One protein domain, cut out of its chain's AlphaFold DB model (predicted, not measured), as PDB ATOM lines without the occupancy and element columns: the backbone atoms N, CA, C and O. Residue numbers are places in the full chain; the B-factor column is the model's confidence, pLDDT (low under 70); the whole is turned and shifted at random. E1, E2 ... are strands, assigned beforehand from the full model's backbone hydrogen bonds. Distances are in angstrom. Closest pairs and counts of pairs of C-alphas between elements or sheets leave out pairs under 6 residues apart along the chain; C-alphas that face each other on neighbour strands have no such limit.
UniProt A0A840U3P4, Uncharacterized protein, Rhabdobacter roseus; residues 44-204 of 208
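What this domain is: This is residues 44 to 204 of the 208 residues of an uncharacterized protein of Rhabdobacter roseus (UniProt A0A840U3P4). Two strongly twisted sheets lie partly face to face as a sandwich: a wide one of seven strands, and a curled one of four that covers the inner part of the first. At one edge of the wide sheet the hairpin E2 and E3 reaches past the smaller sheet; the longer hairpin E7 and E8 makes the other edge. The printed part has 161 residues, with eleven named strands, E1 to E11 in order, and no named helix; the class is all strand, though under half of the residues are in named elements. The wide sheet runs E2, E3, E11, E10, E5, E8, E7 and is mixed; the other runs E1, E4, E9, E6, all antiparallel. The whole is compact, with a radius of gyration of the C-alphas of 15.8 A and spans of 46 by 39 by 37 A.

Where its parts are: The wide sheet holds E2, residues 63 to 65; E3, 73 to 77; E11, 198 to 203, ending with C-alpha 203 at (50.637, -75.929, 26.560); E10, 176 to 184, 24.5 A long; E5, 101 to 107; E8, 140 to 147, 21.5 A; and E7, 125 to 132, 20.4 A. The other holds E1, residues 48 to 54, 20.1 A, beginning with C-alpha 48 at (68.221, -70.690, 49.531); E4, 83 to 92, 29.1 A; E9, 159 to 168, 29.2 A; and E6, 112 to 116.

How they stand to each other: In the wide sheet E10 is antiparallel to E5, with N 103 and O 181 2.8 A apart, and to E11, with N 178 and O 200 2.8 A apart. E3 and E11 are parallel, with N 201 and O 74 2.7 A apart. E5 and E8 are antiparallel, with N 104 and O 145 2.8 A apart. In the hairpin E7 and E8, N 128 and O 144 are 2.9 A apart; in the hairpin E2 and E3, N 75 and O 64 are 3.1 A apart. In the other sheet the neighbours E1 and E4 are antiparallel, with N 51 and O 89 2.9 A apart, as are E4 and E9, with N 88 and O 162 2.8 A apart, and E9 and E6, with N 113 and O 167 2.9 A apart. Each of these N and O pairs is within hydrogen-bond range. Between the sheets, the closest C-alphas of E1 and E11 are those of Leu 52 and Asp 198, 6.4 A apart.

The domain as a whole: The C-alphas of Ala 95 and Gln 172, the two farthest apart, are 46.5 A apart. The printed part has no cut. The links E8 to E9 and E10 to E11 are long. Mean pLDDT of the printed part is 72.5; 72 residues are under 70, among them 58 to 82 and 116 to 140.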
ATOM      1  N   PRO A  44      65.790 -66.077  44.778       69.38
ATOM      2  CA  PRO A  44      66.129 -66.004  46.188       69.38
ATOM      3  C   PRO A  44      64.898 -66.353  47.016       69.38
ATOM      4  O   PRO A  44      63.832 -65.776  46.824       69.38
ATOM      5  N   GLY A  45      65.072 -67.240  47.978       70.62
ATOM      6  CA  GLY A  45      64.199 -67.337  49.129       70.62
ATOM      7  C   GLY A  45      65.014 -67.403  50.413       70.62
ATOM      8  O   GLY A  45      66.239 -67.276  50.381       70.62
ATOM      9  N   PRO A  46      64.343 -67.565  51.557       71.00
ATOM     10  CA  PRO A  46      64.990 -67.550  52.861       71.00
ATOM     11  C   PRO A  46      66.160 -68.551  52.957       71.00
ATOM     12  O   PRO A  46      65.941 -69.749  53.092       71.00
ATOM     13  N   GLY A  47      67.405 -68.068  52.867       81.19
ATOM     14  CA  GLY A  47      68.638 -68.869  52.932       81.19
ATOM     15  C   GLY A  47      68.960 -69.765  51.721       81.19
ATOM     16  O   GLY A  47      70.027 -70.388  51.689       81.19
ATOM     17  N   TYR A  48      68.098 -69.810  50.701       85.19
ATOM     18  CA  TYR A  48      68.221 -70.690  49.531       85.19
ATOM     19  C   TYR A  48      67.889 -69.953  48.234       85.19
ATOM     20  O   TYR A  48      67.303 -68.877  48.241       85.19
ATOM     21  N   SER A  49      68.229 -70.538  47.095       85.38
ATOM     22  CA  SER A  49      67.599 -70.188  45.826       85.38
ATOM     23  C   SER A  49      67.189 -71.403  45.039       85.38
ATOM     24  O   SER A  49      67.812 -72.450  45.186       85.38
ATOM     25  N   TRP A  50      66.195 -71.254  44.170       85.38
ATOM     26  CA  TRP A  50      65.738 -72.362  43.344       85.38
ATOM     27  C   TRP A  50      65.395 -71.984  41.918       85.38
ATOM     28  O   TRP A  50      65.063 -70.839  41.628       85.38
ATOM     29  N   LEU A  51      65.479 -72.970  41.035       83.94
ATOM     30  CA  LEU A  51      65.096 -72.840  39.642       83.94
ATOM     31  C   LEU A  51      64.429 -74.129  39.165       83.94
ATOM     32  O   LEU A  51      64.904 -75.222  39.477       83.94
ATOM     33  N   LEU A  52      63.348 -73.987  38.401       82.00
ATOM     34  CA  LEU A  52      62.809 -75.066  37.578       82.00
ATOM     35  C   LEU A  52      63.441 -75.021  36.183       82.00
ATOM     36  O   LEU A  52      63.345 -74.009  35.491       82.00
ATOM     37  N   GLU A  53      64.054 -76.127  35.771       80.56
ATOM     38  CA  GLU A  53      64.756 -76.290  34.495       80.56
ATOM     39  C   GLU A  53      64.213 -77.494  33.716       80.56
ATOM     40  O   GLU A  53      63.640 -78.419  34.287       80.56
ATOM     41  N   THR A  54      64.408 -77.508  32.400       79.50
ATOM     42  CA  THR A  54      64.106 -78.668  31.546       79.50
ATOM     43  C   THR A  54      65.155 -78.798  30.443       79.50
ATOM     44  O   THR A  54      65.828 -77.825  30.102       79.50
ATOM     45  N   THR A  55      65.305 -79.989  29.860       73.50
ATOM     46  CA  THR A  55      66.304 -80.270  28.812       73.50
ATOM     47  C   THR A  55      66.137 -79.385  27.576       73.50
ATOM     48  O   THR A  55      67.127 -78.983  26.967       73.50
ATOM     49  N   ASP A  56      64.900 -79.005  27.254       70.31
ATOM     50  CA  ASP A  56      64.561 -78.298  26.014       70.31
ATOM     51  C   ASP A  56      64.565 -76.764  26.194       70.31
ATOM     52  O   ASP A  56      64.159 -76.016  25.307       70.31
ATOM     53  N   GLN A  57      65.071 -76.256  27.329       70.62
ATOM     54  CA  GLN A  57      65.029 -74.829  27.695       70.62
ATOM     55  C   GLN A  57      65.856 -73.901  26.789       70.62
ATOM     56  O   GLN A  57      65.715 -72.679  26.839       70.62
ATOM     57  N   ASN A  58      66.729 -74.472  25.954       69.56
ATOM     58  CA  ASN A  58      67.485 -73.735  24.941       69.56
ATOM     59  C   ASN A  58      66.806 -73.747  23.559       69.56
ATOM     60  O   ASN A  58      67.296 -73.079  22.652       69.56
ATOM     61  N   ASN A  59      65.699 -74.481  23.382       69.25
ATOM     62  CA  ASN A  59      64.933 -74.497  22.141       69.25
ATOM     63  C   ASN A  59      63.800 -73.447  22.202       69.25
ATOM     64  O   ASN A  59      62.769 -73.695  22.829       69.25
ATOM     65  N   PRO A  60      63.921 -72.292  21.517       66.94
ATOM     66  CA  PRO A  60      62.924 -71.219  21.587       66.94
ATOM     67  C   PRO A  60      61.558 -71.592  20.984       66.94
ATOM     68  O   PRO A  60      60.564 -70.913  21.245       66.94
ATOM     69  N   SER A  61      61.487 -72.658  20.177       65.25
ATOM     70  CA  SER A  61      60.218 -73.179  19.647       65.25
ATOM     71  C   SER A  61      59.433 -74.003  20.674       65.25
ATOM     72  O   SER A  61      58.218 -74.159  20.550       65.25
ATOM     73  N   GLU A  62      60.112 -74.485  21.716       64.62
ATOM     74  CA  GLU A  62      59.540 -75.325  22.768       64.62
ATOM     75  C   GLU A  62      59.449 -74.615  24.116       64.62
ATOM     76  O   GLU A  62      58.575 -74.963  24.909       64.62
ATOM     77  N   PHE A  63      60.310 -73.618  24.346       67.62
ATOM     78  CA  PHE A  63      60.450 -72.893  25.599       67.62
ATOM     79  C   PHE A  63      60.454 -71.378  25.377       67.62
ATOM     80  O   PHE A  63      61.263 -70.840  24.621       67.62
ATOM     81  N   LYS A  64      59.571 -70.662  26.081       68.50
ATOM     82  CA  LYS A  64      59.561 -69.189  26.108       68.50
ATOM     83  C   LYS A  64      59.510 -68.677  27.541       68.50
ATOM     84  O   LYS A  64      58.590 -69.031  28.277       68.50
ATOM     85  N   ILE A  65      60.447 -67.793  27.888       66.75
ATOM     86  CA  ILE A  65      60.426 -67.004  29.125       66.75
ATOM     87  C   ILE A  65      59.556 -65.769  28.891       66.75
ATOM     88  O   ILE A  65      59.733 -65.065  27.895       66.75
ATOM     89  N   VAL A  66      58.626 -65.495  29.804       65.44
ATOM     90  CA  VAL A  66      57.938 -64.200  29.846       65.44
ATOM     91  C   VAL A  66      58.710 -63.257  30.773       65.44
ATOM     92  O   VAL A  66      58.782 -63.529  31.972       65.44
ATOM     93  N   PRO A  67      59.320 -62.180  30.242       54.91
ATOM     94  CA  PRO A  67      59.981 -61.177  31.067       54.91
ATOM     95  C   PRO A  67      58.955 -60.329  31.836       54.91
ATOM     96  O   PRO A  67      57.824 -60.145  31.385       54.91
ATOM     97  N   ASN A  68      59.379 -59.764  32.970       53.94
ATOM     98  CA  ASN A  68      58.667 -58.725  33.735       53.94
ATOM     99  C   ASN A  68      57.332 -59.125  34.391       53.94
ATOM    100  O   ASN A  68      56.534 -58.264  34.755       53.94
ATOM    101  N   THR A  69      57.085 -60.416  34.600       54.38
ATOM    102  CA  THR A  69      55.997 -60.897  35.458       54.38
ATOM    103  C   THR A  69      56.531 -61.224  36.854       54.38
ATOM    104  O   THR A  69      57.635 -61.747  36.988       54.38
ATOM    105  N   VAL A  70      55.744 -60.933  37.904       50.56
ATOM    106  CA  VAL A  70      56.080 -61.284  39.307       50.56
ATOM    107  C   VAL A  70      56.454 -62.776  39.399       50.56
ATOM    108  O   VAL A  70      57.493 -63.146  39.946       50.56
ATOM    109  N   TYR A  71      55.696 -63.615  38.688       53.12
ATOM    110  CA  TYR A  71      55.973 -65.034  38.469       53.12
ATOM    111  C   TYR A  71      56.760 -65.258  37.178       53.12
ATOM    112  O   TYR A  71      56.408 -64.713  36.138       53.12
ATOM    113  N   ARG A  72      57.783 -66.115  37.190       58.22
ATOM    114  CA  ARG A  72      58.475 -66.522  35.961       58.22
ATOM    115  C   ARG A  72      57.611 -67.584  35.317       58.22
ATOM    116  O   ARG A  72      57.420 -68.638  35.912       58.22
ATOM    117  N   HIS A  73      57.045 -67.264  34.158       63.03
ATOM    118  CA  HIS A  73      56.241 -68.196  33.382       63.03
ATOM    119  C   HIS A  73      57.085 -68.762  32.253       63.03
ATOM    120  O   HIS A  73      57.583 -68.020  31.399       63.03
ATOM    121  N   PHE A  74      57.204 -70.080  32.252       67.19
ATOM    122  CA  PHE A  74      57.910 -70.819  31.223       67.19
ATOM    123  C   PHE A  74      56.906 -71.622  30.410       67.19
ATOM    124  O   PHE A  74      56.259 -72.505  30.953       67.19
ATOM    125  N   PHE A  75      56.748 -71.314  29.127       67.50
ATOM    126  CA  PHE A  75      55.801 -72.031  28.269       67.50
ATOM    127  C   PHE A  75      56.489 -73.252  27.671       67.50
ATOM    128  O   PHE A  75      57.416 -73.068  26.891       67.50
ATOM    129  N   LEU A  76      56.019 -74.453  28.003       65.44
ATOM    130  CA  LEU A  76      56.499 -75.734  27.496       65.44
ATOM    131  C   LEU A  76      55.467 -76.351  26.563       65.44
ATOM    132  O   LEU A  76      54.316 -76.539  26.957       65.44
ATOM    133  N   LYS A  77      55.874 -76.727  25.347       64.69
ATOM    134  CA  LYS A  77      55.013 -77.538  24.479       64.69
ATOM    135  C   LYS A  77      54.846 -78.944  25.078       64.69
ATOM    136  O   LYS A  77      55.824 -79.673  25.247       64.69
ATOM    137  N   ALA A  78      53.608 -79.309  25.384       59.28
ATOM    138  CA  ALA A  78      53.128 -80.656  25.648       59.28
ATOM    139  C   ALA A  78      52.526 -81.223  24.348       59.28
ATOM    140  O   ALA A  78      51.887 -80.493  23.606       59.28
ATOM    141  N   SER A  79      52.703 -82.503  24.035       55.81
ATOM    142  CA  SER A  79      51.943 -83.189  22.977       55.81
ATOM    143  C   SER A  79      51.211 -84.402  23.558       55.81
ATOM    144  O   SER A  79      51.384 -84.741  24.732       55.81
ATOM    145  N   LYS A  80      50.376 -85.078  22.759       50.28
ATOM    146  CA  LYS A  80      49.822 -86.386  23.144       50.28
ATOM    147  C   LYS A  80      50.986 -87.334  23.486       50.28
ATOM    148  O   LYS A  80      51.951 -87.387  22.723       50.28
ATOM    149  N   ASN A  81      50.908 -88.039  24.619       56.44
ATOM    150  CA  ASN A  81      51.943 -88.947  25.155       56.44
ATOM    151  C   ASN A  81      53.269 -88.288  25.571       56.44
ATOM    152  O   ASN A  81      54.297 -88.962  25.652       56.44
ATOM    153  N   TYR A  82      53.285 -86.975  25.795       63.12
ATOM    154  CA  TYR A  82      54.539 -86.264  25.996       63.12
ATOM    155  C   TYR A  82      54.925 -86.185  27.464       63.12
ATOM    156  O   TYR A  82      54.218 -85.613  28.295       63.12
ATOM    157  N   LEU A  83      56.080 -86.772  27.742       72.94
ATOM    158  CA  LEU A  83      56.750 -86.747  29.022       72.94
ATOM    159  C   LEU A  83      57.812 -85.651  28.991       72.94
ATOM    160  O   LEU A  83      58.647 -85.595  28.088       72.94
ATOM    161  N   ARG A  84      57.770 -84.768  29.984       77.88
ATOM    162  CA  ARG A  84      58.722 -83.674  30.149       77.88
ATOM    163  C   ARG A  84      59.516 -83.880  31.417       77.88
ATOM    164  O   ARG A  84      58.949 -83.823  32.503       77.88
ATOM    165  N   SER A  85      60.816 -84.097  31.261       83.12
ATOM    166  CA  SER A  85      61.736 -84.099  32.391       83.12
ATOM    167  C   SER A  85      61.957 -82.661  32.853       83.12
ATOM    168  O   SER A  85      62.311 -81.783  32.061       83.12
ATOM    169  N   VAL A  86      61.700 -82.427  34.129       83.94
ATOM    170  CA  VAL A  86      61.860 -81.152  34.812       83.94
ATOM    171  C   VAL A  86      62.781 -81.372  36.000       83.94
ATOM    172  O   VAL A  86      62.601 -82.310  36.771       83.94
ATOM    173  N   THR A  87      63.740 -80.477  36.176       87.12
ATOM    174  CA  THR A  87      64.658 -80.483  37.307       87.12
ATOM    175  C   THR A  87      64.381 -79.270  38.182       87.12
ATOM    176  O   THR A  87      64.471 -78.133  37.732       87.12
ATOM    177  N   LEU A  88      64.064 -79.508  39.452       88.19
ATOM    178  CA  LEU A  88      64.122 -78.489  40.490       88.19
ATOM    179  C   LEU A  88      65.538 -78.465  41.062       88.19
ATOM    180  O   LEU A  88      65.986 -79.434  41.671       88.19
ATOM    181  N   LYS A  89      66.240 -77.353  40.876       89.25
ATOM    182  CA  LYS A  89      67.588 -77.127  41.397       89.25
ATOM    183  C   LYS A  89      67.520 -76.173  42.580       89.25
ATOM    184  O   LYS A  89      67.038 -75.060  42.412       89.25
ATOM    185  N   ILE A  90      68.011 -76.586  43.747       89.25
ATOM    186  CA  ILE A  90      68.059 -75.789  44.981       89.25
ATOM    187  C   ILE A  90      69.512 -75.531  45.343       89.25
ATOM    188  O   ILE A  90      70.278 -76.473  45.508       89.25
ATOM    189  N   THR A  91      69.884 -74.274  45.533       89.25
ATOM    190  CA  THR A  91      71.226 -73.868  45.953       89.25
ATOM    191  C   THR A  91      71.153 -73.210  47.323       89.25
ATOM    192  O   THR A  91      70.367 -72.286  47.532       89.25
ATOM    193  N   LYS A  92      71.981 -73.661  48.268       89.06
ATOM    194  CA  LYS A  92      72.140 -73.003  49.568       89.06
ATOM    195  C   LYS A  92      72.824 -71.656  49.373       89.06
ATOM    196  O   LYS A  92      73.912 -71.602  48.808       89.06
ATOM    197  N   ARG A  93      72.206 -70.576  49.841       85.88
ATOM    198  CA  ARG A  93      72.738 -69.213  49.698       85.88
ATOM    199  C   ARG A  93      73.322 -68.663  50.982       85.88
ATOM    200  O   ARG A  93      74.219 -67.832  50.924       85.88
ATOM    201  N   GLU A  94      72.829 -69.131  52.119       83.75
ATOM    202  CA  GLU A  94      73.229 -68.621  53.424       83.75
ATOM    203  C   GLU A  94      73.363 -69.760  54.433       83.75
ATOM    204  O   GLU A  94      72.948 -70.901  54.196       83.75
ATOM    205  N   ALA A  95      73.983 -69.457  55.570       80.56
ATOM    206  CA  ALA A  95      74.084 -70.398  56.669       80.56
ATOM    207  C   ALA A  95      72.684 -70.659  57.252       80.56
ATOM    208  O   ALA A  95      72.124 -69.841  57.972       80.56
ATOM    209  N   SER A  96      72.134 -71.827  56.939       81.94
ATOM    210  CA  SER A  96      70.933 -72.384  57.555       81.94
ATOM    211  C   SER A  96      71.282 -73.761  58.099       81.94
ATOM    212  O   SER A  96      71.915 -74.553  57.397       81.94
ATOM    213  N   ASN A  97      70.874 -74.034  59.337       85.25
ATOM    214  CA  ASN A  97      70.949 -75.345  59.987       85.25
ATOM    215  C   ASN A  97      69.654 -76.154  59.810       85.25
ATOM    216  O   ASN A  97      69.442 -77.148  60.498       85.25
ATOM    217  N   VAL A  98      68.785 -75.712  58.905       86.12
ATOM    218  CA  VAL A  98      67.464 -76.276  58.662       86.12
ATOM    219  C   VAL A  98      67.332 -76.621  57.185       86.12
ATOM    220  O   VAL A  98      67.579 -75.759  56.348       86.12
ATOM    221  N   ASP A  99      66.952 -77.857  56.860       88.00
ATOM    222  CA  ASP A  99      66.740 -78.277  55.471       88.00
ATOM    223  C   ASP A  99      65.499 -77.604  54.874       88.00
ATOM    224  O   ASP A  99      64.476 -77.508  55.554       88.00
ATOM    225  N   PRO A 100      65.541 -77.137  53.616       88.06
ATOM    226  CA  PRO A 100      64.360 -76.573  52.994       88.06
ATOM    227  C   PRO A 100      63.457 -77.699  52.483       88.06
ATOM    228  O   PRO A 100      63.930 -78.662  51.891       88.06
ATOM    229  N   THR A 101      62.148 -77.554  52.637       88.06
ATOM    230  CA  THR A 101      61.148 -78.414  52.003       88.06
ATOM    231  C   THR A 101      60.478 -77.646  50.883       88.06
ATOM    232  O   THR A 101      59.938 -76.559  51.095       88.06
ATOM    233  N   PHE A 102      60.463 -78.231  49.693       86.88
ATOM    234  CA  PHE A 102      59.802 -77.699  48.513       86.88
ATOM    235  C   PHE A 102      58.552 -78.495  48.189       86.88
ATOM    236  O   PHE A 102      58.559 -79.719  48.237       86.88
ATOM    237  N   ARG A 103      57.494 -77.788  47.796       86.88
ATOM    238  CA  ARG A 103      56.322 -78.375  47.150       86.88
ATOM    239  C   ARG A 103      56.440 -78.220  45.649       86.88
ATOM    240  O   ARG A 103      56.656 -77.106  45.182       86.88
ATOM    241  N   ILE A 104      56.223 -79.308  44.922       86.50
ATOM    242  CA  ILE A 104      56.126 -79.359  43.462       86.50
ATOM    243  C   ILE A 104      54.726 -79.845  43.122       86.50
ATOM    244  O   ILE A 104      54.389 -80.980  43.447       86.50
ATOM    245  N   TYR A 105      53.885 -79.007  42.527       84.38
ATOM    246  CA  TYR A 105      52.451 -79.286  42.454       84.38
ATOM    247  C   TYR A 105      51.779 -78.676  41.230       84.38
ATOM    248  O   TYR A 105      52.274 -77.718  40.647       84.38
ATOM    249  N   GLY A 106      50.630 -79.235  40.860       81.94
ATOM    250  CA  GLY A 106      49.718 -78.720  39.838       81.94
ATOM    251  C   GLY A 106      48.291 -78.616  40.382       81.94
ATOM    252  O   GLY A 106      48.000 -79.098  41.481       81.94
ATOM    253  N   ARG A 107      47.374 -77.991  39.632       78.81
ATOM    254  CA  ARG A 107      45.950 -77.985  40.005       78.81
ATOM    255  C   ARG A 107      45.335 -79.318  39.604       78.81
ATOM    256  O   ARG A 107      45.565 -79.794  38.497       78.81
ATOM    257  N   ALA A 108      44.486 -79.868  40.466       72.75
ATOM    258  CA  ALA A 108      43.886 -81.186  40.267       72.75
ATOM    259  C   ALA A 108      43.106 -81.302  38.940       72.75
ATOM    260  O   ALA A 108      43.149 -82.341  38.289       72.75
ATOM    261  N   TYR A 109      42.451 -80.226  38.488       71.94
ATOM    262  CA  TYR A 109      41.682 -80.225  37.235       71.94
ATOM    263  C   TYR A 109      42.543 -80.163  35.957       71.94
ATOM    264  O   TYR A 109      42.015 -80.323  34.862       71.94
ATOM    265  N   GLN A 110      43.852 -79.900  36.063       74.00
ATOM    266  CA  GLN A 110      44.759 -79.827  34.906       74.00
ATOM    267  C   GLN A 110      45.212 -81.224  34.440       74.00
ATOM    268  O   GLN A 110      45.942 -81.342  33.463       74.00
ATOM    269  N   CYS A 111      44.811 -82.285  35.156       69.62
ATOM    270  CA  CYS A 111      45.287 -83.669  35.014       69.62
ATOM    271  C   CYS A 111      46.813 -83.838  34.922       69.62
ATOM    272  O   CYS A 111      47.287 -84.871  34.441       69.62
ATOM    273  N   LEU A 112      47.594 -82.834  35.314       72.06
ATOM    274  CA  LEU A 112      49.043 -82.917  35.262       72.06
ATOM    275  C   LEU A 112      49.475 -84.023  36.213       72.06
ATOM    276  O   LEU A 112      49.267 -83.933  37.427       72.06
ATOM    277  N   LYS A 113      50.070 -85.074  35.659       76.19
ATOM    278  CA  LYS A 113      50.746 -86.081  36.453       76.19
ATOM    279  C   LYS A 113      52.189 -85.672  36.584       76.19
ATOM    280  O   LYS A 113      52.873 -85.382  35.606       76.19
ATOM    281  N   ILE A 114      52.621 -85.639  37.828       76.88
ATOM    282  CA  ILE A 114      54.003 -85.436  38.200       76.88
ATOM    283  C   ILE A 114      54.469 -86.815  38.674       76.88
ATOM    284  O   ILE A 114      53.728 -87.493  39.387       76.88
ATOM    285  N   SER A 115      55.668 -87.254  38.325       76.62
ATOM    286  CA  SER A 115      56.254 -88.475  38.890       76.62
ATOM    287  C   SER A 115      57.752 -88.288  39.103       76.62
ATOM    288  O   SER A 115      58.409 -87.805  38.180       76.62
ATOM    289  N   PRO A 116      58.320 -88.666  40.258       69.50
ATOM    290  CA  PRO A 116      59.764 -88.606  40.466       69.50
ATOM    291  C   PRO A 116      60.494 -89.472  39.434       69.50
ATOM    292  O   PRO A 116      59.973 -90.495  38.981       69.50
ATOM    293  N   SER A 117      61.704 -89.065  39.054       63.62
ATOM    294  CA  SER A 117      62.598 -89.951  38.308       63.62
ATOM    295  C   SER A 117      63.064 -91.104  39.208       63.62
ATOM    296  O   SER A 117      63.183 -90.961  40.424       63.62
ATOM    297  N   SER A 118      63.319 -92.273  38.621       55.62
ATOM    298  CA  SER A 118      63.611 -93.523  39.341       55.62
ATOM    299  C   SER A 118      64.955 -93.554  40.090       55.62
ATOM    300  O   SER A 118      65.339 -94.614  40.574       55.62
ATOM    301  N   GLN A 119      65.703 -92.448  40.134       54.06
ATOM    302  CA  GLN A 119      67.078 -92.397  40.647       54.06
ATOM    303  C   GLN A 119      67.216 -91.790  42.054       54.06
ATOM    304  O   GLN A 119      68.316 -91.804  42.599       54.06
ATOM    305  N   GLU A 120      66.138 -91.297  42.667       55.94
ATOM    306  CA  GLU A 120      66.225 -90.592  43.954       55.94
ATOM    307  C   GLU A 120      65.987 -91.510  45.172       55.94
ATOM    308  O   GLU A 120      65.133 -92.404  45.126       55.94
ATOM    309  N   PRO A 121      66.701 -91.297  46.297       50.53
ATOM    310  CA  PRO A 121      66.520 -92.073  47.515       50.53
ATOM    311  C   PRO A 121      65.120 -91.851  48.109       50.53
ATOM    312  O   PRO A 121      64.714 -90.732  48.440       50.53
ATOM    313  N   THR A 122      64.412 -92.966  48.293       52.69
ATOM    314  CA  THR A 122      62.991 -93.124  48.659       52.69
ATOM    315  C   THR A 122      62.510 -92.368  49.904       52.69
ATOM    316  O   THR A 122      61.306 -92.214  50.079       52.69
ATOM    317  N   ASN A 123      63.409 -91.865  50.753       51.72
ATOM    318  CA  ASN A 123      63.056 -91.219  52.024       51.72
ATOM    319  C   ASN A 123      62.959 -89.684  51.954       51.72
ATOM    320  O   ASN A 123      62.569 -89.059  52.934       51.72
ATOM    321  N   SER A 124      63.321 -89.067  50.825       60.16
ATOM    322  CA  SER A 124      63.387 -87.599  50.679       60.16
ATOM    323  C   SER A 124      62.145 -86.970  50.038       60.16
ATOM    324  O   SER A 124      62.076 -85.750  49.894       60.16
ATOM    325  N   TYR A 125      61.164 -87.792  49.662       65.25
ATOM    326  CA  TYR A 125      60.007 -87.398  48.868       65.25
ATOM    327  C   TYR A 125      58.726 -88.027  49.420       65.25
ATOM    328  O   TYR A 125      58.734 -89.193  49.815       65.25
ATOM    329  N   GLN A 126      57.623 -87.275  49.421       68.19
ATOM    330  CA  GLN A 126      56.300 -87.788  49.788       68.19
ATOM    331  C   GLN A 126      55.220 -87.259  48.824       68.19
ATOM    332  O   GLN A 126      55.212 -86.059  48.529       68.19
ATOM    333  N   PRO A 127      54.296 -88.109  48.329       65.62
ATOM    334  CA  PRO A 127      53.071 -87.652  47.674       65.62
ATOM    335  C   PRO A 127      52.248 -86.811  48.639       65.62
ATOM    336  O   PRO A 127      51.935 -87.244  49.744       65.62
ATOM    337  N   VAL A 128      51.871 -85.612  48.198       67.94
ATOM    338  CA  VAL A 128      51.024 -84.714  48.976       67.94
ATOM    339  C   VAL A 128      49.863 -84.245  48.112       67.94
ATOM    340  O   VAL A 128      50.029 -83.645  47.048       67.94
ATOM    341  N   VAL A 129      48.656 -84.506  48.599       66.25
ATOM    342  CA  VAL A 129      47.433 -83.885  48.097       66.25
ATOM    343  C   VAL A 129      47.032 -82.832  49.112       66.25
ATOM    344  O   VAL A 129      46.902 -83.132  50.298       66.25
ATOM    345  N   PHE A 130      46.854 -81.595  48.663       69.56
ATOM    346  CA  PHE A 130      46.438 -80.509  49.538       69.56
ATOM    347  C   PHE A 130      45.449 -79.594  48.824       69.56
ATOM    348  O   PHE A 130      45.597 -79.252  47.655       69.56
ATOM    349  N   THR A 131      44.423 -79.165  49.546       64.56
ATOM    350  CA  THR A 131      43.461 -78.188  49.038       64.56
ATOM    351  C   THR A 131      43.846 -76.826  49.580       64.56
ATOM    352  O   THR A 131      43.912 -76.645  50.795       64.56
ATOM    353  N   VAL A 132      44.085 -75.859  48.694       60.84
ATOM    354  CA  VAL A 132      44.177 -74.458  49.113       60.84
ATOM    355  C   VAL A 132      42.792 -73.853  48.938       60.84
ATOM    356  O   VAL A 132      42.256 -73.774  47.828       60.84
ATOM    357  N   TYR A 133      42.197 -73.449  50.055       53.78
ATOM    358  CA  TYR A 133      40.925 -72.746  50.053       53.78
ATOM    359  C   TYR A 133      41.157 -71.281  49.692       53.78
ATOM    360  O   TYR A 133      41.494 -70.468  50.549       53.78
ATOM    361  N   ASP A 134      40.971 -70.943  48.417       51.75
ATOM    362  CA  ASP A 134      40.720 -69.557  48.033       51.75
ATOM    363  C   ASP A 134      39.235 -69.255  48.284       51.75
ATOM    364  O   ASP A 134      38.351 -69.859  47.665       51.75
ATOM    365  N   LEU A 135      38.971 -68.326  49.208       46.59
ATOM    366  CA  LEU A 135      37.630 -67.881  49.601       46.59
ATOM    367  C   LEU A 135      36.822 -67.292  48.432       46.59
ATOM    368  O   LEU A 135      35.601 -67.196  48.533       46.59
ATOM    369  N   LYS A 136      37.471 -66.903  47.326       53.56
ATOM    370  CA  LYS A 136      36.809 -66.370  46.125       53.56
ATOM    371  C   LYS A 136      36.505 -67.426  45.067       53.56
ATOM    372  O   LYS A 136      35.669 -67.181  44.205       53.56
ATOM    373  N   GLU A 137      37.165 -68.581  45.114       52.19
ATOM    374  CA  GLU A 137      37.139 -69.559  44.017       52.19
ATOM    375  C   GLU A 137      36.639 -70.950  44.439       52.19
ATOM    376  O   GLU A 137      36.848 -71.922  43.718       52.19
ATOM    377  N   GLY A 138      35.966 -71.060  45.592       53.66
ATOM    378  CA  GLY A 138      35.296 -72.298  46.016       53.66
ATOM    379  C   GLY A 138      36.239 -73.435  46.426       53.66
ATOM    380  O   GLY A 138      35.812 -74.582  46.504       53.66
ATOM    381  N   GLY A 139      37.505 -73.116  46.712       57.97
ATOM    382  CA  GLY A 139      38.556 -74.092  46.984       57.97
ATOM    383  C   GLY A 139      39.151 -74.687  45.708       57.97
ATOM    384  O   GLY A 139      38.453 -75.228  44.854       57.97
ATOM    385  N   LYS A 140      40.478 -74.611  45.578       65.31
ATOM    386  CA  LYS A 140      41.211 -75.241  44.475       65.31
ATOM    387  C   LYS A 140      42.036 -76.394  45.030       65.31
ATOM    388  O   LYS A 140      42.898 -76.202  45.886       65.31
ATOM    389  N   GLY A 141      41.743 -77.603  44.555       72.12
ATOM    390  CA  GLY A 141      42.536 -78.789  44.862       72.12
ATOM    391  C   GLY A 141      43.880 -78.733  44.142       72.12
ATOM    392  O   GLY A 141      43.925 -78.495  42.931       72.12
ATOM    393  N   TYR A 142      44.961 -78.966  44.879       80.06
ATOM    394  CA  TYR A 142      46.307 -79.124  44.349       80.06
ATOM    395  C   TYR A 142      46.821 -80.524  44.680       80.06
ATOM    396  O   TYR A 142      46.492 -81.126  45.704       80.06
ATOM    397  N   SER A 143      47.635 -81.059  43.785       78.56
ATOM    398  CA  SER A 143      48.270 -82.358  43.968       78.56
ATOM    399  C   SER A 143      49.709 -82.279  43.510       78.56
ATOM    400  O   SER A 143      50.011 -81.628  42.505       78.56
ATOM    401  N   GLY A 144      50.590 -82.946  44.238       82.69
ATOM    402  CA  GLY A 144      52.005 -82.893  43.954       82.69
ATOM    403  C   GLY A 144      52.828 -83.652  44.976       82.69
ATOM    404  O   GLY A 144      52.394 -84.666  45.522       82.69
ATOM    405  N   TYR A 145      54.021 -83.134  45.221       82.50
ATOM    406  CA  TYR A 145      55.034 -83.766  46.045       82.50
ATOM    407  C   TYR A 145      55.720 -82.764  46.941       82.50
ATOM    408  O   TYR A 145      55.925 -81.614  46.552       82.50
ATOM    409  N   GLU A 146      56.111 -83.234  48.114       87.19
ATOM    410  CA  GLU A 146      57.091 -82.558  48.945       87.19
ATOM    411  C   GLU A 146      58.452 -83.219  48.760       87.19
ATOM    412  O   GLU A 146      58.547 -84.444  48.680       87.19
ATOM    413  N   TRP A 147      59.495 -82.399  48.680       88.19
ATOM    414  CA  TRP A 147      60.881 -82.838  48.620       88.19
ATOM    415  C   TRP A 147      61.743 -81.991  49.550       88.19
ATOM    416  O   TRP A 147      61.688 -80.760  49.509       88.19
ATOM    417  N   THR A 148      62.548 -82.659  50.375       89.69
ATOM    418  CA  THR A 148      63.439 -82.020  51.350       89.69
ATOM    419  C   THR A 148      64.877 -82.454  51.080       89.69
ATOM    420  O   THR A 148      65.283 -83.526  51.538       89.69
ATOM    421  N   PRO A 149      65.668 -81.674  50.322       89.44
ATOM    422  CA  PRO A 149      67.087 -81.957  50.166       89.44
ATOM    423  C   PRO A 149      67.857 -81.716  51.465       89.44
ATOM    424  O   PRO A 149      67.668 -80.705  52.137       89.44
ATOM    425  N   SER A 150      68.802 -82.606  51.759       90.19
ATOM    426  CA  SER A 150      69.766 -82.432  52.850       90.19
ATOM    427  C   SER A 150      70.808 -81.367  52.490       90.19
ATOM    428  O   SER A 150      71.805 -81.660  51.836       90.19
ATOM    429  N   LEU A 151      70.563 -80.123  52.906       89.94
ATOM    430  CA  LEU A 151      71.423 -78.952  52.691       89.94
ATOM    431  C   LEU A 151      71.813 -78.228  53.991       89.94
ATOM    432  O   LEU A 151      72.697 -77.372  53.983       89.94
ATOM    433  N   SER A 152      71.179 -78.531  55.119       88.50
ATOM    434  CA  SER A 152      71.386 -77.912  56.434       88.50
ATOM    435  C   SER A 152      72.841 -77.999  56.895       88.50
ATOM    436  O   SER A 152      73.415 -77.012  57.354       88.50
ATOM    437  N   THR A 153      73.485 -79.141  56.675       88.75
ATOM    438  CA  THR A 153      74.892 -79.382  57.027       88.75
ATOM    439  C   THR A 153      75.868 -79.067  55.894       88.75
ATOM    440  O   THR A 153      77.079 -79.078  56.102       88.75
ATOM    441  N   SER A 154      75.367 -78.764  54.694       91.12
ATOM    442  CA  SER A 154      76.204 -78.487  53.527       91.12
ATOM    443  C   SER A 154      76.783 -77.064  53.540       91.12
ATOM    444  O   SER A 154      76.162 -76.148  54.096       91.12
ATOM    445  N   PRO A 155      77.944 -76.838  52.897       93.19
ATOM    446  CA  PRO A 155      78.474 -75.497  52.655       93.19
ATOM    447  C   PRO A 155      77.509 -74.586  51.879       93.19
ATOM    448  O   PRO A 155      76.671 -75.039  51.095       93.19
ATOM    449  N   VAL A 156      77.651 -73.271  52.059       90.31
ATOM    450  CA  VAL A 156      77.003 -72.284  51.178       90.31
ATOM    451  C   VAL A 156      77.493 -72.496  49.739       90.31
ATOM    452  O   VAL A 156      78.673 -72.749  49.513       90.31
ATOM    453  N   GLY A 157      76.580 -72.427  48.771       87.69
ATOM    454  CA  GLY A 157      76.820 -72.730  47.359       87.69
ATOM    455  C   GLY A 157      76.539 -74.184  46.968       87.69
ATOM    456  O   GLY A 157      76.406 -74.476  45.778       87.69
ATOM    457  N   THR A 158      76.383 -75.104  47.932       92.31
ATOM    458  CA  THR A 158      75.985 -76.485  47.624       92.31
ATOM    459  C   THR A 158      74.616 -76.512  46.957       92.31
ATOM    460  O   THR A 158      73.694 -75.795  47.351       92.31
ATOM    461  N   THR A 159      74.500 -77.352  45.931       91.75
ATOM    462  CA  THR A 159      73.281 -77.522  45.151       91.75
ATOM    463  C   THR A 159      72.745 -78.939  45.298       91.75
ATOM    464  O   THR A 159      73.505 -79.897  45.190       91.75
ATOM    465  N   ALA A 160      71.433 -79.055  45.486       90.88
ATOM    466  CA  ALA A 160      70.679 -80.291  45.350       90.88
ATOM    467  C   ALA A 160      69.747 -80.191  44.139       90.88
ATOM    468  O   ALA A 160      69.222 -79.118  43.832       90.88
ATOM    469  N   THR A 161      69.524 -81.306  43.455       90.12
ATOM    470  CA  THR A 161      68.643 -81.380  42.287       90.12
ATOM    471  C   THR A 161      67.615 -82.468  42.489       90.12
ATOM    472  O   THR A 161      67.956 -83.535  42.981       90.12
ATOM    473  N   PHE A 162      66.390 -82.214  42.055       86.44
ATOM    474  CA  PHE A 162      65.334 -83.209  42.000       86.44
ATOM    475  C   PHE A 162      64.729 -83.222  40.610       86.44
ATOM    476  O   PHE A 162      64.158 -82.225  40.166       86.44
ATOM    477  N   THR A 163      64.859 -84.356  39.927       86.75
ATOM    478  CA  THR A 163      64.312 -84.533  38.583       86.75
ATOM    479  C   THR A 163      63.018 -85.327  38.641       86.75
ATOM    480  O   THR A 163      62.953 -86.416  39.220       86.75
ATOM    481  N   PHE A 164      61.987 -84.788  38.005       83.44
ATOM    482  CA  PHE A 164      60.664 -85.373  37.908       83.44
ATOM    483  C   PHE A 164      60.119 -85.225  36.496       83.44
ATOM    484  O   PHE A 164      60.470 -84.321  35.748       83.44
ATOM    485  N   ASN A 165      59.218 -86.123  36.143       82.38
ATOM    486  CA  ASN A 165      58.513 -86.093  34.883       82.38
ATOM    487  C   ASN A 165      57.154 -85.436  35.071       82.38
ATOM    488  O   ASN A 165      56.455 -85.714  36.044       82.38
ATOM    489  N   VAL A 166      56.777 -84.601  34.112       80.00
ATOM    490  CA  VAL A 166      55.438 -84.038  33.974       80.00
ATOM    491  C   VAL A 166      54.833 -84.576  32.689       80.00
ATOM    492  O   VAL A 166      55.463 -84.507  31.633       80.00
ATOM    493  N   TYR A 167      53.625 -85.118  32.765       76.62
ATOM    494  CA  TYR A 167      52.896 -85.608  31.601       76.62
ATOM    495  C   TYR A 167      51.389 -85.413  31.759       76.62
ATOM    496  O   TYR A 167      50.869 -85.198  32.857       76.62
ATOM    497  N   LEU A 168      50.690 -85.468  30.627       74.06
ATOM    498  CA  LEU A 168      49.233 -85.440  30.546       74.06
ATOM    499  C   LEU A 168      48.769 -86.843  30.150       74.06
ATOM    500  O   LEU A 168      49.188 -87.348  29.110       74.06
ATOM    501  N   GLU A 169      47.935 -87.470  30.979       67.88
ATOM    502  CA  GLU A 169      47.422 -88.825  30.713       67.88
ATOM    503  C   GLU A 169      46.429 -88.866  29.547       67.88
ATOM    504  O   GLU A 169      46.355 -89.871  28.847       67.88
ATOM    505  N   ASP A 170      45.688 -87.775  29.319       65.31
ATOM    506  CA  ASP A 170      44.589 -87.735  28.350       65.31
ATOM    507  C   ASP A 170      44.598 -86.439  27.510       65.31
ATOM    508  O   ASP A 170      44.955 -85.339  27.956       65.31
ATOM    509  N   GLU A 171      44.153 -86.562  26.262       62.78
ATOM    510  CA  GLU A 171      43.832 -85.471  25.346       62.78
ATOM    511  C   GLU A 171      42.748 -84.534  25.884       62.78
ATOM    512  O   GLU A 171      42.804 -83.344  25.574       62.78
ATOM    513  N   GLN A 172      41.845 -85.009  26.743       65.62
ATOM    514  CA  GLN A 172      40.793 -84.182  27.351       65.62
ATOM    515  C   GLN A 172      41.302 -83.228  28.443       65.62
ATOM    516  O   GLN A 172      40.607 -82.294  28.838       65.62
ATOM    517  N   CYS A 173      42.527 -83.430  28.929       66.38
ATOM    518  CA  CYS A 173      43.065 -82.646  30.033       66.38
ATOM    519  C   CYS A 173      43.405 -81.203  29.647       66.38
ATOM    520  O   CYS A 173      43.956 -80.943  28.575       66.38
ATOM    521  N   VAL A 174      43.087 -80.260  30.529       67.56
ATOM    522  CA  VAL A 174      43.309 -78.831  30.281       67.56
ATOM    523  C   VAL A 174      44.783 -78.488  30.500       67.56
ATOM    524  O   VAL A 174      45.400 -78.963  31.452       67.56
ATOM    525  N   GLU A 175      45.340 -77.644  29.628       70.31
ATOM    526  CA  GLU A 175      46.668 -77.040  29.801       70.31
ATOM    527  C   GLU A 175      46.836 -76.438  31.203       70.31
ATOM    528  O   GLU A 175      45.881 -75.946  31.822       70.31
ATOM    529  N   GLY A 176      48.056 -76.467  31.732       73.69
ATOM    530  CA  GLY A 176      48.225 -76.183  33.144       73.69
ATOM    531  C   GLY A 176      49.616 -75.815  33.592       73.69
ATOM    532  O   GLY A 176      50.535 -75.705  32.798       73.69
ATOM    533  N   ASN A 177      49.746 -75.584  34.890       79.25
ATOM    534  CA  ASN A 177      50.978 -75.107  35.495       79.25
ATOM    535  C   ASN A 177      51.517 -76.173  36.448       79.25
ATOM    536  O   ASN A 177      50.744 -76.804  37.171       79.25
ATOM    537  N   VAL A 178      52.836 -76.305  36.494       82.00
ATOM    538  CA  VAL A 178      53.544 -76.917  37.612       82.00
ATOM    539  C   VAL A 178      54.269 -75.814  38.361       82.00
ATOM    540  O   VAL A 178      55.090 -75.090  37.800       82.00
ATOM    541  N   TRP A 179      53.963 -75.706  39.643       83.31
ATOM    542  CA  TRP A 179      54.585 -74.772  40.561       83.31
ATOM    543  C   TRP A 179      55.624 -75.487  41.409       83.31
ATOM    544  O   TRP A 179      55.392 -76.611  41.853       83.31
ATOM    545  N   ALA A 180      56.733 -74.804  41.683       85.06
ATOM    546  CA  ALA A 180      57.646 -75.158  42.756       85.06
ATOM    547  C   ALA A 180      57.785 -73.989  43.726       85.06
ATOM    548  O   ALA A 180      58.153 -72.879  43.337       85.06
ATOM    549  N   SER A 181      57.507 -74.242  44.999       82.12
ATOM    550  CA  SER A 181      57.635 -73.240  46.053       82.12
ATOM    551  C   SER A 181      58.222 -73.860  47.303       82.12
ATOM    552  O   SER A 181      57.831 -74.964  47.691       82.12
ATOM    553  N   MET A 182      59.103 -73.127  47.974       83.38
ATOM    554  CA  MET A 182      59.516 -73.501  49.318       83.38
ATOM    555  C   MET A 182      58.293 -73.456  50.239       83.38
ATOM    556  O   MET A 182      57.546 -72.481  50.245       83.38
ATOM    557  N   TRP A 183      58.054 -74.541  50.962       80.38
ATOM    558  CA  TRP A 183      56.982 -74.681  51.947       80.38
ATOM    559  C   TRP A 183      57.510 -74.490  53.368       80.38
ATOM    560  O   TRP A 183      56.838 -73.900  54.212       80.38
ATOM    561  N   TRP A 184      58.728 -74.962  53.626       79.38
ATOM    562  CA  TRP A 184      59.353 -74.903  54.939       79.38
ATOM    563  C   TRP A 184      60.868 -74.697  54.803       79.38
ATOM    564  O   TRP A 184      61.438 -75.153  53.814       79.38
ATOM    565  N   PRO A 185      61.537 -74.030  55.757       74.31
ATOM    566  CA  PRO A 185      60.972 -73.290  56.890       74.31
ATOM    567  C   PRO A 185      60.223 -72.025  56.452       74.31
ATOM    568  O   PRO A 185      60.607 -71.364  55.494       74.31
ATOM    569  N   VAL A 186      59.166 -71.654  57.191       63.78
ATOM    570  CA  VAL A 186      58.330 -70.457  56.917       63.78
ATOM    571  C   VAL A 186      59.104 -69.141  57.110       63.78
ATOM    572  O   VAL A 186      58.714 -68.077  56.632       63.78
ATOM    573  N   ARG A 187      60.254 -69.196  57.785       60.88
ATOM    574  CA  ARG A 187      61.182 -68.076  57.887       60.88
ATOM    575  C   ARG A 187      62.602 -68.598  58.086       60.88
ATOM    576  O   ARG A 187      62.856 -69.341  59.027       60.88
ATOM    577  N   VAL A 188      63.519 -68.140  57.243       61.69
ATOM    578  CA  VAL A 188      64.954 -68.049  57.548       61.69
ATOM    579  C   VAL A 188      65.260 -66.559  57.577       61.69
ATOM    580  O   VAL A 188      64.802 -65.825  56.699       61.69
ATOM    581  N   TYR A 189      65.946 -66.082  58.612       58.94
ATOM    582  CA  TYR A 189      66.343 -64.679  58.680       58.94
ATOM    583  C   TYR A 189      67.448 -64.432  57.651       58.94
ATOM    584  O   TYR A 189      68.613 -64.684  57.932       58.94
ATOM    585  N   SER A 190      67.053 -63.975  56.463       59.62
ATOM    586  CA  SER A 190      67.951 -63.565  55.386       59.62
ATOM    587  C   SER A 190      67.596 -62.159  54.922       59.62
ATOM    588  O   SER A 190      66.418 -61.880  54.660       59.62
ATOM    589  N   GLU A 191      68.604 -61.307  54.741       52.03
ATOM    590  CA  GLU A 191      68.448 -59.914  54.288       52.03
ATOM    591  C   GLU A 191      67.790 -59.803  52.897       52.03
ATOM    592  O   GLU A 191      67.229 -58.766  52.564       52.03
ATOM    593  N   ASN A 192      67.770 -60.896  52.118       54.88
ATOM    594  CA  ASN A 192      67.229 -60.960  50.754       54.88
ATOM    595  C   ASN A 192      66.062 -61.962  50.587       54.88
ATOM    596  O   ASN A 192      65.931 -62.598  49.539       54.88
ATOM    597  N   SER A 193      65.231 -62.162  51.618       49.59
ATOM    598  CA  SER A 193      64.140 -63.153  51.579       49.59
ATOM    599  C   SER A 193      62.952 -62.708  50.714       49.59
ATOM    600  O   SER A 193      62.255 -61.755  51.048       49.59
ATOM    601  N   TYR A 194      62.643 -63.472  49.662       56.44
ATOM    602  CA  TYR A 194      61.373 -63.382  48.940       56.44
ATOM    603  C   TYR A 194      60.663 -64.742  48.958       56.44
ATOM    604  O   TYR A 194      61.252 -65.784  48.681       56.44
ATOM    605  N   TRP A 195      59.385 -64.736  49.331       53.00
ATOM    606  CA  TRP A 195      58.513 -65.910  49.290       53.00
ATOM    607  C   TRP A 195      57.847 -65.972  47.921       53.00
ATOM    608  O   TRP A 195      56.694 -65.571  47.790       53.00
ATOM    609  N   ASP A 196      58.563 -66.402  46.882       60.44
ATOM    610  CA  ASP A 196      57.918 -66.551  45.575       60.44
ATOM    611  C   ASP A 196      58.399 -67.765  44.779       60.44
ATOM    612  O   ASP A 196      59.595 -68.016  44.654       60.44
ATOM    613  N   GLY A 197      57.442 -68.528  44.251       64.50
ATOM    614  CA  GLY A 197      57.669 -69.786  43.545       64.50
ATOM    615  C   GLY A 197      58.065 -69.603  42.079       64.50
ATOM    616  O   GLY A 197      57.851 -68.551  41.479       64.50
ATOM    617  N   ASP A 198      58.623 -70.655  41.478       70.38
ATOM    618  CA  ASP A 198      58.754 -70.746  40.019       70.38
ATOM    619  C   ASP A 198      57.554 -71.507  39.428       70.38
ATOM    620  O   ASP A 198      56.998 -72.406  40.067       70.38
ATOM    621  N   ASN A 199      57.141 -71.132  38.211       75.00
ATOM    622  CA  ASN A 199      55.969 -71.687  37.531       75.00
ATOM    623  C   ASN A 199      56.293 -72.099  36.081       75.00
ATOM    624  O   ASN A 199      56.557 -71.258  35.218       75.00
ATOM    625  N   LEU A 200      56.206 -73.394  35.788       73.06
ATOM    626  CA  LEU A 200      56.242 -73.929  34.428       73.06
ATOM    627  C   LEU A 200      54.817 -74.101  33.891       73.06
ATOM    628  O   LEU A 200      54.047 -74.896  34.421       73.06
ATOM    629  N   TYR A 201      54.483 -73.425  32.797       74.44
ATOM    630  CA  TYR A 201      53.210 -73.563  32.097       74.44
ATOM    631  C   TYR A 201      53.328 -74.518  30.905       74.44
ATOM    632  O   TYR A 201      54.102 -74.299  29.981       74.44
ATOM    633  N   PHE A 202      52.524 -75.572  30.900       70.25
ATOM    634  CA  PHE A 202      52.490 -76.607  29.876       70.25
ATOM    635  C   PHE A 202      51.312 -76.369  28.928       70.25
ATOM    636  O   PHE A 202      50.156 -76.410  29.356       70.25
ATOM    637  N   VAL A 203      51.610 -76.168  27.640       67.06
ATOM    638  CA  VAL A 203      50.637 -75.929  26.560       67.06
ATOM    639  C   VAL A 203      50.640 -77.067  25.546       67.06
ATOM    640  O   VAL A 203      51.686 -77.417  25.018       67.06
ATOM    641  N   LYS A 204      49.476 -77.640  25.236       58.69
ATOM    642  CA  LYS A 204      49.294 -78.750  24.291       58.69
ATOM    643  C   LYS A 204      49.526 -78.343  22.836       58.69
ATOM    644  O   LYS A 204      49.911 -79.175  22.024       58.69
TER     645      LYS A 204